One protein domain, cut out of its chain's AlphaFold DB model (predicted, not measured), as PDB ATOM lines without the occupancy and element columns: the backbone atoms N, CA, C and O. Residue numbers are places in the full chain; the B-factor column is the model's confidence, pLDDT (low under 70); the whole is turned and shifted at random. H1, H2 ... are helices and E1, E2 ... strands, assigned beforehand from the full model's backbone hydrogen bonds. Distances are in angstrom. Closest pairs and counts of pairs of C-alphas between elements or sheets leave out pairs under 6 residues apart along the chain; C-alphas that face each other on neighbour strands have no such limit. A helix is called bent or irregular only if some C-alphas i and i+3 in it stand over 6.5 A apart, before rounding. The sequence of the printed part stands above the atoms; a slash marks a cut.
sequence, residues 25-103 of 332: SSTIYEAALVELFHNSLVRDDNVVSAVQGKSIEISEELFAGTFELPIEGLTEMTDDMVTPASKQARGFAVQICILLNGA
ATOM      1  N   SER A  25     -14.196 132.379 -80.023       51.59
ATOM      2  CA  SER A  25     -15.127 131.749 -79.093       51.59
ATOM      3  C   SER A  25     -15.074 130.237 -79.299       51.59
ATOM      4  O   SER A  25     -15.248 129.763 -80.422       51.59
ATOM      5  N   SER A  26     -14.885 129.470 -78.221       54.88
ATOM      6  CA  SER A  26     -14.919 128.000 -78.267       54.88
ATOM      7  C   SER A  26     -16.202 127.475 -78.917       54.88
ATOM      8  O   SER A  26     -16.185 126.422 -79.537       54.88
ATOM      9  N   THR A  27     -17.289 128.247 -78.832       57.78
ATOM     10  CA  THR A  27     -18.595 127.941 -79.425       57.78
ATOM     11  C   THR A  27     -18.601 127.968 -80.955       57.78
ATOM     12  O   THR A  27     -19.422 127.293 -81.561       57.78
ATOM     13  N   ILE A  28     -17.726 128.758 -81.592       61.78
ATOM     14  CA  ILE A  28     -17.642 128.855 -83.060       61.78
ATOM     15  C   ILE A  28     -16.862 127.658 -83.602       61.78
ATOM     16  O   ILE A  28     -17.257 127.048 -84.592       61.78
ATOM     17  N   TYR A  29     -15.785 127.282 -82.911       64.62
ATOM     18  CA  TYR A  29     -15.010 126.106 -83.272       64.62
ATOM     19  C   TYR A  29     -15.743 124.809 -82.988       64.62
ATOM     20  O   TYR A  29     -15.588 123.876 -83.753       64.62
ATOM     21  N   GLU A  30     -16.563 124.739 -81.943       69.25
ATOM     22  CA  GLU A  30     -17.252 123.502 -81.578       69.25
ATOM     23  C   GLU A  30     -18.042 122.899 -82.748       69.25
ATOM     24  O   GLU A  30     -17.899 121.711 -83.011       69.25
ATOM     25  N   ALA A  31     -18.775 123.709 -83.519       74.19
ATOM     26  CA  ALA A  31     -19.513 123.223 -84.686       74.19
ATOM     27  C   ALA A  31     -18.587 122.725 -85.812       74.19
ATOM     28  O   ALA A  31     -18.775 121.621 -86.313       74.19
ATOM     29  N   ALA A  32     -17.562 123.505 -86.166       74.38
ATOM     30  CA  ALA A  32     -16.602 123.144 -87.211       74.38
ATOM     31  C   ALA A  32     -15.744 121.926 -86.827       74.38
ATOM     32  O   ALA A  32     -15.398 121.113 -87.675       74.38
ATOM     33  N   LEU A  33     -15.420 121.786 -85.540       75.31
ATOM     34  CA  LEU A  33     -14.717 120.634 -84.987       75.31
ATOM     35  C   LEU A  33     -15.602 119.397 -85.059       75.31
ATOM     36  O   LEU A  33     -15.172 118.379 -85.587       75.31
ATOM     37  N   VAL A  34     -16.839 119.483 -84.569       76.69
ATOM     38  CA  VAL A  34     -17.788 118.366 -84.636       76.69
ATOM     39  C   VAL A  34     -17.989 117.921 -86.083       76.69
ATOM     40  O   VAL A  34     -17.931 116.726 -86.351       76.69
ATOM     41  N   GLU A  35     -18.146 118.860 -87.016       80.94
ATOM     42  CA  GLU A  35     -18.245 118.558 -88.446       80.94
ATOM     43  C   GLU A  35     -16.966 117.897 -88.981       80.94
ATOM     44  O   GLU A  35     -17.051 116.877 -89.663       80.94
ATOM     45  N   LEU A  36     -15.785 118.400 -88.597       80.44
ATOM     46  CA  LEU A  36     -14.502 117.814 -88.986       80.44
ATOM     47  C   LEU A  36     -14.408 116.346 -88.572       80.44
ATOM     48  O   LEU A  36     -13.999 115.500 -89.362       80.44
ATOM     49  N   PHE A  37     -14.777 116.042 -87.339       78.38
ATOM     50  CA  PHE A  37     -14.680 114.691 -86.806       78.38
ATOM     51  C   PHE A  37     -15.777 113.764 -87.328       78.38
ATOM     52  O   PHE A  37     -15.536 112.581 -87.534       78.38
ATOM     53  N   HIS A  38     -16.971 114.295 -87.579       81.25
ATOM     54  CA  HIS A  38     -18.068 113.514 -88.138       81.25
ATOM     55  C   HIS A  38     -17.815 113.137 -89.602       81.25
ATOM     56  O   HIS A  38     -18.166 112.042 -90.032       81.25
ATOM     57  N   ASN A  39     -17.174 114.036 -90.352       83.94
ATOM     58  CA  ASN A  39     -16.894 113.855 -91.774       83.94
ATOM     59  C   ASN A  39     -15.486 113.312 -92.047       83.94
ATOM     60  O   ASN A  39     -15.126 113.129 -93.210       83.94
ATOM     61  N   SER A  40     -14.677 113.082 -91.008       83.62
ATOM     62  CA  SER A  40     -13.315 112.592 -91.185       83.62
ATOM     63  C   SER A  40     -13.299 111.147 -91.656       83.62
ATOM     64  O   SER A  40     -13.929 110.272 -91.062       83.62
ATOM     65  N   LEU A  41     -12.496 110.897 -92.674       83.62
ATOM     66  CA  LEU A  41     -12.214 109.598 -93.237       83.62
ATOM     67  C   LEU A  41     -10.710 109.498 -93.446       83.62
ATOM     68  O   LEU A  41     -10.095 110.418 -93.979       83.62
ATOM     69  N   VAL A  42     -10.123 108.370 -93.066       84.56
ATOM     70  CA  VAL A  42      -8.711 108.123 -93.346       84.56
ATOM     71  C   VAL A  42      -8.587 107.437 -94.705       84.56
ATOM     72  O   VAL A  42      -9.172 106.375 -94.933       84.56
ATOM     73  N   ARG A  43      -7.886 108.080 -95.639       82.25
ATOM     74  CA  ARG A  43      -7.573 107.578 -96.984       82.25
ATOM     75  C   ARG A  43      -6.148 107.961 -97.345       82.25
ATOM     76  O   ARG A  43      -5.752 109.086 -97.087       82.25
ATOM     77  N   ASP A  44      -5.428 107.042 -97.983       83.06
ATOM     78  CA  ASP A  44      -4.110 107.307 -98.573       83.06
ATOM     79  C   ASP A  44      -3.131 108.000 -97.597       83.06
ATOM     80  O   ASP A  44      -2.503 108.998 -97.937       83.06
ATOM     81  N   ASP A  45      -3.045 107.487 -96.361       84.50
ATOM     82  CA  ASP A  45      -2.226 108.020 -95.253       84.50
ATOM     83  C   ASP A  45      -2.570 109.467 -94.840       84.50
ATOM     84  O   ASP A  45      -1.783 110.157 -94.183       84.50
ATOM     85  N   ASN A  46      -3.772 109.934 -95.191       85.12
ATOM     86  CA  ASN A  46      -4.308 111.241 -94.836       85.12
ATOM     87  C   ASN A  46      -5.681 111.118 -94.158       85.12
ATOM     88  O   ASN A  46      -6.538 110.319 -94.527       85.12
ATOM     89  N   VAL A  47      -5.924 111.973 -93.172       85.19
ATOM     90  CA  VAL A  47      -7.240 112.260 -92.608       85.19
ATOM     91  C   VAL A  47      -7.897 113.333 -93.471       85.19
ATOM     92  O   VAL A  47      -7.537 114.512 -93.413       85.19
ATOM     93  N   VAL A  48      -8.867 112.918 -94.278       85.88
ATOM     94  CA  VAL A  48      -9.670 113.790 -95.134       85.88
ATOM     95  C   VAL A  48     -10.984 114.083 -94.432       85.88
ATOM     96  O   VAL A  48     -11.674 113.167 -94.007       85.88
ATOM     97  N   SER A  49     -11.368 115.346 -94.322       87.19
ATOM     98  CA  SER A  49     -12.652 115.749 -93.754       87.19
ATOM     99  C   SER A  49     -13.291 116.872 -94.561       87.19
ATOM    100  O   SER A  49     -12.600 117.613 -95.249       87.19
ATOM    101  N   ALA A  50     -14.610 117.013 -94.483       85.62
ATOM    102  CA  ALA A  50     -15.330 118.142 -95.057       85.62
ATOM    103  C   ALA A  50     -15.856 119.039 -93.932       85.62
ATOM    104  O   ALA A  50     -16.588 118.563 -93.070       85.62
ATOM    105  N   VAL A  51     -15.515 120.327 -93.951       81.69
ATOM    106  CA  VAL A  51     -16.032 121.330 -93.004       81.69
ATOM    107  C   VAL A  51     -16.572 122.505 -93.802       81.69
ATOM    108  O   VAL A  51     -15.854 123.050 -94.641       81.69
ATOM    109  N   GLN A  52     -17.833 122.891 -93.596       77.81
ATOM    110  CA  GLN A  52     -18.513 123.918 -94.401       77.81
ATOM    111  C   GLN A  52     -18.461 123.634 -95.919       77.81
ATOM    112  O   GLN A  52     -18.360 124.551 -96.736       77.81
ATOM    113  N   GLY A  53     -18.475 122.356 -96.312       78.31
ATOM    114  CA  GLY A  53     -18.355 121.942 -97.716       78.31
ATOM    115  C   GLY A  53     -16.954 122.093 -98.323       78.31
ATOM    116  O   GLY A  53     -16.794 121.883 -99.525       78.31
ATOM    117  N   LYS A  54     -15.940 122.430 -97.519       81.62
ATOM    118  CA  LYS A  54     -14.535 122.514 -97.936       81.62
ATOM    119  C   LYS A  54     -13.797 121.264 -97.483       81.62
ATOM    120  O   LYS A  54     -13.885 120.888 -96.314       81.62
ATOM    121  N   SER A  55     -13.084 120.618 -98.402       80.81
ATOM    122  CA  SER A  55     -12.248 119.462 -98.087       80.81
ATOM    123  C   SER A  55     -10.969 119.910 -97.390       80.81
ATOM    124  O   SER A  55     -10.247 120.773 -97.884       80.81
ATOM    125  N   ILE A  56     -10.686 119.289 -96.259       80.69
ATOM    126  CA  ILE A  56      -9.488 119.467 -95.455       80.69
ATOM    127  C   ILE A  56      -8.763 118.134 -95.464       80.69
ATOM    128  O   ILE A  56      -9.357 117.105 -95.157       80.69
ATOM    129  N   GLU A  57      -7.485 118.159 -95.809       85.38
ATOM    130  CA  GLU A  57      -6.639 116.978 -95.858       85.38
ATOM    131  C   GLU A  57      -5.451 117.195 -94.923       85.38
ATOM    132  O   GLU A  57      -4.708 118.171 -95.047       85.38
ATOM    133  N   ILE A  58      -5.317 116.318 -93.934       82.31
ATOM    134  CA  ILE A  58      -4.267 116.362 -92.915       82.31
ATOM    135  C   ILE A  58      -3.525 115.040 -93.002       82.31
ATOM    136  O   ILE A  58      -4.169 114.001 -92.961       82.31
ATOM    137  N   SER A  59      -2.195 115.037 -93.074       83.25
ATOM    138  CA  SER A  59      -1.479 113.761 -93.062       83.25
ATOM    139  C   SER A  59      -1.692 113.009 -91.753       83.25
ATOM    140  O   SER A  59      -1.759 113.609 -90.674       83.25
ATOM    141  N   GLU A  60      -1.782 111.687 -91.836       82.69
ATOM    142  CA  GLU A  60      -1.951 110.810 -90.680       82.69
ATOM    143  C   GLU A  60      -0.812 111.004 -89.675       82.69
ATOM    144  O   GLU A  60      -1.057 111.056 -88.476       82.69
ATOM    145  N   GLU A  61       0.418 111.231 -90.144       82.44
ATOM    146  CA  GLU A  61       1.562 111.551 -89.284       82.44
ATOM    147  C   GLU A  61       1.366 112.852 -88.492       82.44
ATOM    148  O   GLU A  61       1.653 112.899 -87.293       82.44
ATOM    149  N   LEU A  62       0.868 113.914 -89.138       80.19
ATOM    150  CA  LEU A  62       0.605 115.193 -88.473       80.19
ATOM    151  C   LEU A  62      -0.557 115.068 -87.497       80.19
ATOM    152  O   LEU A  62      -0.496 115.615 -86.393       80.19
ATOM    153  N   PHE A  63      -1.596 114.338 -87.886       80.25
ATOM    154  CA  PHE A  63      -2.742 114.067 -87.039       80.25
ATOM    155  C   PHE A  63      -2.312 113.259 -85.805       80.25
ATOM    156  O   PHE A  63      -2.411 113.739 -84.676       80.25
ATOM    157  N   ALA A  64      -1.724 112.082 -86.006       78.12
ATOM    158  CA  ALA A  64      -1.256 111.203 -84.944       78.12
ATOM    159  C   ALA A  64      -0.220 111.882 -84.037       78.12
ATOM    160  O   ALA A  64      -0.332 111.795 -82.815       78.12
ATOM    161  N   GLY A  65       0.741 112.616 -84.605       77.69
ATOM    162  CA  GLY A  65       1.741 113.362 -83.841       77.69
ATOM    163  C   GLY A  65       1.139 114.482 -82.990       77.69
ATOM    164  O   GLY A  65       1.591 114.715 -81.871       77.69
ATOM    165  N   THR A  66       0.081 115.137 -83.476       74.25
ATOM    166  CA  THR A  66      -0.615 116.207 -82.744       74.25
ATOM    167  C   THR A  66      -1.419 115.677 -81.551       74.25
ATOM    168  O   THR A  66      -1.509 116.354 -80.522       74.25
ATOM    169  N   PHE A  67      -1.984 114.472 -81.673       71.81
ATOM    170  CA  PHE A  67      -2.819 113.834 -80.644       71.81
ATOM    171  C   PHE A  67      -2.096 112.750 -79.830       71.81
ATOM    172  O   PHE A  67      -2.723 112.119 -78.981       71.81
ATOM    173  N   GLU A  68      -0.798 112.535 -80.076       75.38
ATOM    174  CA  GLU A  68       0.005 111.440 -79.505       75.38
ATOM    175  C   GLU A  68      -0.636 110.051 -79.716       75.38
ATOM    176  O   GLU A  68      -0.603 109.178 -78.845       75.38
ATOM    177  N   LEU A  69      -1.247 109.844 -80.885       75.00
ATOM    178  CA  LEU A  69      -1.907 108.590 -81.239       75.00
ATOM    179  C   LEU A  69      -0.931 107.614 -81.899       75.00
ATOM    180  O   LEU A  69       0.003 108.028 -82.589       75.00
ATOM    181  N   PRO A  70      -1.150 106.299 -81.738       70.69
ATOM    182  CA  PRO A  70      -0.472 105.321 -82.569       70.69
ATOM    183  C   PRO A  70      -0.887 105.518 -84.032       70.69
ATOM    184  O   PRO A  70      -2.070 105.464 -84.349       70.69
ATOM    185  N   ILE A  71       0.103 105.711 -84.907       68.88
ATOM    186  CA  ILE A  71      -0.083 105.791 -86.367       68.88
ATOM    187  C   ILE A  71      -0.671 104.470 -86.890       68.88
ATOM    188  O   ILE A  71      -1.511 104.431 -87.769       68.88
ATOM    189  N   GLU A  72      -0.279 103.339 -86.300       73.12
ATOM    190  CA  GLU A  72      -0.736 102.030 -86.753       73.12
ATOM    191  C   GLU A  72      -2.172 101.738 -86.280       73.12
ATOM    192  O   GLU A  72      -2.386 101.275 -85.156       73.12
ATOM    193  N   GLY A  73      -3.153 102.000 -87.152       64.25
ATOM    194  CA  GLY A  73      -4.552 101.607 -86.961       64.25
ATOM    195  C   GLY A  73      -5.582 102.739 -86.915       64.25
ATOM    196  O   GLY A  73      -6.724 102.452 -86.548       64.25
ATOM    197  N   LEU A  74      -5.242 103.975 -87.308       67.06
ATOM    198  CA  LEU A  74      -6.202 105.082 -87.482       67.06
ATOM    199  C   LEU A  74      -7.093 104.859 -88.718       67.06
ATOM    200  O   LEU A  74      -7.130 105.652 -89.641       67.06
ATOM    201  N   THR A  75      -7.814 103.744 -88.770       62.72
ATOM    202  CA  THR A  75      -8.695 103.416 -89.906       62.72
ATOM    203  C   THR A  75     -10.082 104.045 -89.772       62.72
ATOM    204  O   THR A  75     -10.719 104.340 -90.779       62.72
ATOM    205  N   GLU A  76     -10.524 104.326 -88.544       62.38
ATOM    206  CA  GLU A  76     -11.748 105.072 -88.243       62.38
ATOM    207  C   GLU A  76     -11.502 106.036 -87.078       62.38
ATOM    208  O   GLU A  76     -10.958 105.664 -86.035       62.38
ATOM    209  N   MET A  77     -11.928 107.287 -87.250       63.66
ATOM    210  CA  MET A  77     -11.989 108.282 -86.182       63.66
ATOM    211  C   MET A  77     -13.089 107.848 -85.196       63.66
ATOM    212  O   MET A  77     -14.274 108.040 -85.451       63.66
ATOM    213  N   THR A  78     -12.728 107.192 -84.092       56.50
ATOM    214  CA  THR A  78     -13.722 106.675 -83.133       56.50
ATOM    215  C   THR A  78     -14.416 107.807 -82.367       56.50
ATOM    216  O   THR A  78     -13.743 108.711 -81.873       56.50
ATOM    217  N   ASP A  79     -15.735 107.697 -82.173       53.84
ATOM    218  CA  ASP A  79     -16.601 108.649 -81.439       53.84
ATOM    219  C   ASP A  79     -16.114 108.945 -79.996       53.84
ATOM    220  O   ASP A  79     -16.332 110.022 -79.437       53.84
ATOM    221  N   ASP A  80     -15.338 108.024 -79.413       52.75
ATOM    222  CA  ASP A  80     -14.684 108.181 -78.106       52.75
ATOM    223  C   ASP A  80     -13.640 109.314 -78.067       52.75
ATOM    224  O   ASP A  80     -13.387 109.890 -77.005       52.75
ATOM    225  N   MET A  81     -13.044 109.679 -79.207       55.06
ATOM    226  CA  MET A  81     -12.116 110.812 -79.289       55.06
ATOM    227  C   MET A  81     -12.841 112.166 -79.312       55.06
ATOM    228  O   MET A  81     -12.232 113.199 -79.016       55.06
ATOM    229  N   VAL A  82     -14.134 112.170 -79.655       54.75
ATOM    230  CA  VAL A  82     -14.855 113.377 -80.078       54.75
ATOM    231  C   VAL A  82     -16.318 113.345 -79.667       54.75
ATOM    232  O   VAL A  82     -17.212 113.784 -80.383       54.75
ATOM    233  N   THR A  83     -16.592 112.946 -78.436       54.09
ATOM    234  CA  THR A  83     -17.812 113.454 -77.823       54.09
ATOM    235  C   THR A  83     -17.553 114.939 -77.520       54.09
ATOM    236  O   THR A  83     -16.665 115.213 -76.702       54.09
ATOM    237  N   PRO A  84     -18.283 115.920 -78.097       50.97
ATOM    238  CA  PRO A  84     -18.109 117.345 -77.767       50.97
ATOM    239  C   PRO A  84     -18.300 117.628 -76.261       50.97
ATOM    240  O   PRO A  84     -17.745 118.572 -75.697       50.97
ATOM    241  N   ALA A  85     -18.998 116.730 -75.557       43.59
ATOM    242  CA  ALA A  85     -19.153 116.749 -74.105       43.59
ATOM    243  C   ALA A  85     -17.945 116.192 -73.315       43.59
ATOM    244  O   ALA A  85     -17.818 116.473 -72.111       43.59
ATOM    245  N   SER A  86     -17.054 115.417 -73.946       55.44
ATOM    246  CA  SER A  86     -15.896 114.819 -73.280       55.44
ATOM    247  C   SER A  86     -14.928 115.916 -72.822       55.44
ATOM    248  O   SER A  86     -14.677 116.917 -73.494       55.44
ATOM    249  N   LYS A  87     -14.356 115.757 -71.625       51.16
ATOM    250  CA  LYS A  87     -13.341 116.698 -71.113       51.16
ATOM    251  C   LYS A  87     -12.072 116.709 -71.977       51.16
ATOM    252  O   LYS A  87     -11.302 117.658 -71.874       51.16
ATOM    253  N   GLN A  88     -11.889 115.683 -72.803       55.66
ATOM    254  CA  GLN A  88     -10.724 115.454 -73.640       55.66
ATOM    255  C   GLN A  88     -10.748 116.338 -74.898       55.66
ATOM    256  O   GLN A  88      -9.771 117.045 -75.133       55.66
ATOM    257  N   ALA A  89     -11.884 116.448 -75.600       52.06
ATOM    258  CA  ALA A  89     -12.043 117.341 -76.761       52.06
ATOM    259  C   ALA A  89     -11.737 118.821 -76.434       52.06
ATOM    260  O   ALA A  89     -11.112 119.532 -77.219       52.06
ATOM    261  N   ARG A  90     -12.078 119.276 -75.217       53.09
ATOM    262  CA  ARG A  90     -11.727 120.628 -74.733       53.09
ATOM    263  C   ARG A  90     -10.221 120.861 -74.580       53.09
ATOM    264  O   ARG A  90      -9.785 122.001 -74.699       53.09
ATOM    265  N   GLY A  91      -9.440 119.819 -74.292       62.47
ATOM    266  CA  GLY A  91      -7.978 119.909 -74.201       62.47
ATOM    267  C   GLY A  91      -7.315 120.050 -75.570       62.47
ATOM    268  O   GLY A  91      -6.297 120.723 -75.689       62.47
ATOM    269  N   PHE A  92      -7.952 119.485 -76.594       62.41
ATOM    270  CA  PHE A  92      -7.434 119.413 -77.954       62.41
ATOM    271  C   PHE A  92      -7.890 120.544 -78.876       62.41
ATOM    272  O   PHE A  92      -7.301 120.728 -79.939       62.41
ATOM    273  N   ALA A  93      -8.896 121.330 -78.477       63.69
ATOM    274  CA  ALA A  93      -9.438 122.430 -79.278       63.69
ATOM    275  C   ALA A  93      -8.337 123.354 -79.821       63.69
ATOM    276  O   ALA A  93      -8.336 123.708 -80.990       63.69
ATOM    277  N   VAL A  94      -7.342 123.660 -78.987       68.88
ATOM    278  CA  VAL A  94      -6.140 124.407 -79.361       68.88
ATOM    279  C   VAL A  94      -5.415 123.726 -80.532       68.88
ATOM    280  O   VAL A  94      -5.274 124.304 -81.604       68.88
ATOM    281  N   GLN A  95      -4.979 122.483 -80.362       70.62
ATOM    282  CA  GLN A  95      -4.226 121.762 -81.387       70.62
ATOM    283  C   GLN A  95      -5.000 121.628 -82.707       70.62
ATOM    284  O   GLN A  95      -4.435 121.849 -83.777       70.62
ATOM    285  N   ILE A  96      -6.305 121.358 -82.633       69.94
ATOM    286  CA  ILE A  96      -7.143 121.212 -83.826       69.94
ATOM    287  C   ILE A  96      -7.331 122.558 -84.535       69.94
ATOM    288  O   ILE A  96      -7.277 122.619 -85.759       69.94
ATOM    289  N   CYS A  97      -7.478 123.661 -83.798       68.38
ATOM    290  CA  CYS A  97      -7.571 124.987 -84.406       68.38
ATOM    291  C   CYS A  97      -6.281 125.390 -85.135       68.38
ATOM    292  O   CYS A  97      -6.360 126.075 -86.150       68.38
ATOM    293  N   ILE A  98      -5.103 124.958 -84.663       70.94
ATOM    294  CA  ILE A  98      -3.833 125.191 -85.376       70.94
ATOM    295  C   ILE A  98      -3.832 124.433 -86.708       70.94
ATOM    296  O   ILE A  98      -3.478 125.018 -87.729       70.94
ATOM    297  N   LEU A  99      -4.266 123.168 -86.703       71.56
ATOM    298  CA  LEU A  99      -4.379 122.347 -87.913       71.56
ATOM    299  C   LEU A  99      -5.375 122.950 -88.917       71.56
ATOM    300  O   LEU A  99      -5.065 123.079 -90.097       71.56
ATOM    301  N   LEU A 100      -6.544 123.380 -88.437       70.62
ATOM    302  CA  LEU A 100      -7.613 123.955 -89.255       70.62
ATOM    303  C   LEU A 100      -7.268 125.327 -89.844       70.62
ATOM    304  O   LEU A 100      -7.629 125.621 -90.979       70.62
ATOM    305  N   ASN A 101      -6.548 126.164 -89.098       67.94
ATOM    306  CA  ASN A 101      -6.138 127.491 -89.557       67.94
ATOM    307  C   ASN A 101      -5.040 127.443 -90.640       67.94
ATOM    308  O   ASN A 101      -4.700 128.473 -91.215       67.94
ATOM    309  N   GLY A 102      -4.463 126.265 -90.905       63.22
ATOM    310  CA  GLY A 102      -3.550 126.040 -92.026       63.22
ATOM    311  C   GLY A 102      -4.254 125.871 -93.378       63.22
ATOM    312  O   GLY A 102      -3.586 125.952 -94.407       63.22
ATOM    313  N   ALA A 103      -5.575 125.655 -93.395       65.56
ATOM    314  CA  ALA A 103      -6.347 125.497 -94.622       65.56
ATOM    315  C   ALA A 103      -6.703 126.881 -95.214       65.56
ATOM    316  O   ALA A 103      -7.450 127.629 -94.581       65.56
TER     317      ALA A 103
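What this domain is: This is residues 25 to 103 of the 332 residues of an uncharacterized protein of Dorcoceras hygrometricum (UniProt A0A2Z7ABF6). A small three-stranded antiparallel sheet has H1 and H2 on the same face, H2 standing up from it and H1 lying beside the strands. H3 crosses H1 nearly at a right angle and only grazes the sheet, and a long link, residues 68 to 88 with no named element, joins H2 to H3. The printed part has 79 residues, with three helices and three strands in the order H1 E1 E2 E3 H2 H3; the sheet's order is E1 E2 E3, a meander, each strand the antiparallel neighbour of the one before. The class is mixed, helices and strands; the whole is compact, with a radius of gyration of the C-alphas of 11.6 A and spans of 32 by 27 by 19 A.

Where its parts are: E1 is residues 41 to 43, 6.3 A; E2 is 46 to 51, 15.6 A; E3 is 54 to 59, 16.5 A. H1 is residues 26 to 38, 17.8 A, from C-alpha 26 at (-14.919, 128.000, -78.267). H2 is residues 60 to 67, 10.5 A. H3 is residues 89 to 100, 14.8 A, ending at C-alpha 100 (-7.613, 123.955, -89.255); it is irregular, C-alphas 91 and 94 being 7.1 A apart.

How they stand to each other: In hairpin E1 and E2, N 41 and O 48 are 2.8 A apart, within hydrogen-bond range; in hairpin E2 and E3, N 47 and O 58 are at 2.7 A. H1 is over none of the strands, at a height over the sheet of 7.3 A; its closest C-alphas to E2 are Leu 36 and Ser 49, 5.5 A. H2 is over E3. H3, with residues 93 to 97 alone, touches H1, about perpendicular at 79 degrees; the closest C-alphas are Tyr 29 and Cys 97, 7.6 A. H1 and H2 are apart. Every O i to N i+4 pair is within range in H2, 7 of 9 in H1 and 6 of 8 in H3.

The domain as a whole: The C-alphas of Ser 25 and Glu 72, the two farthest apart, are 33.9 A apart. The printed part has no cut, and the link H2 to H3 is long. Mean pLDDT of the printed part is 70.9; 34 residues are under 70, among them 25 to 30 and 73 to 94.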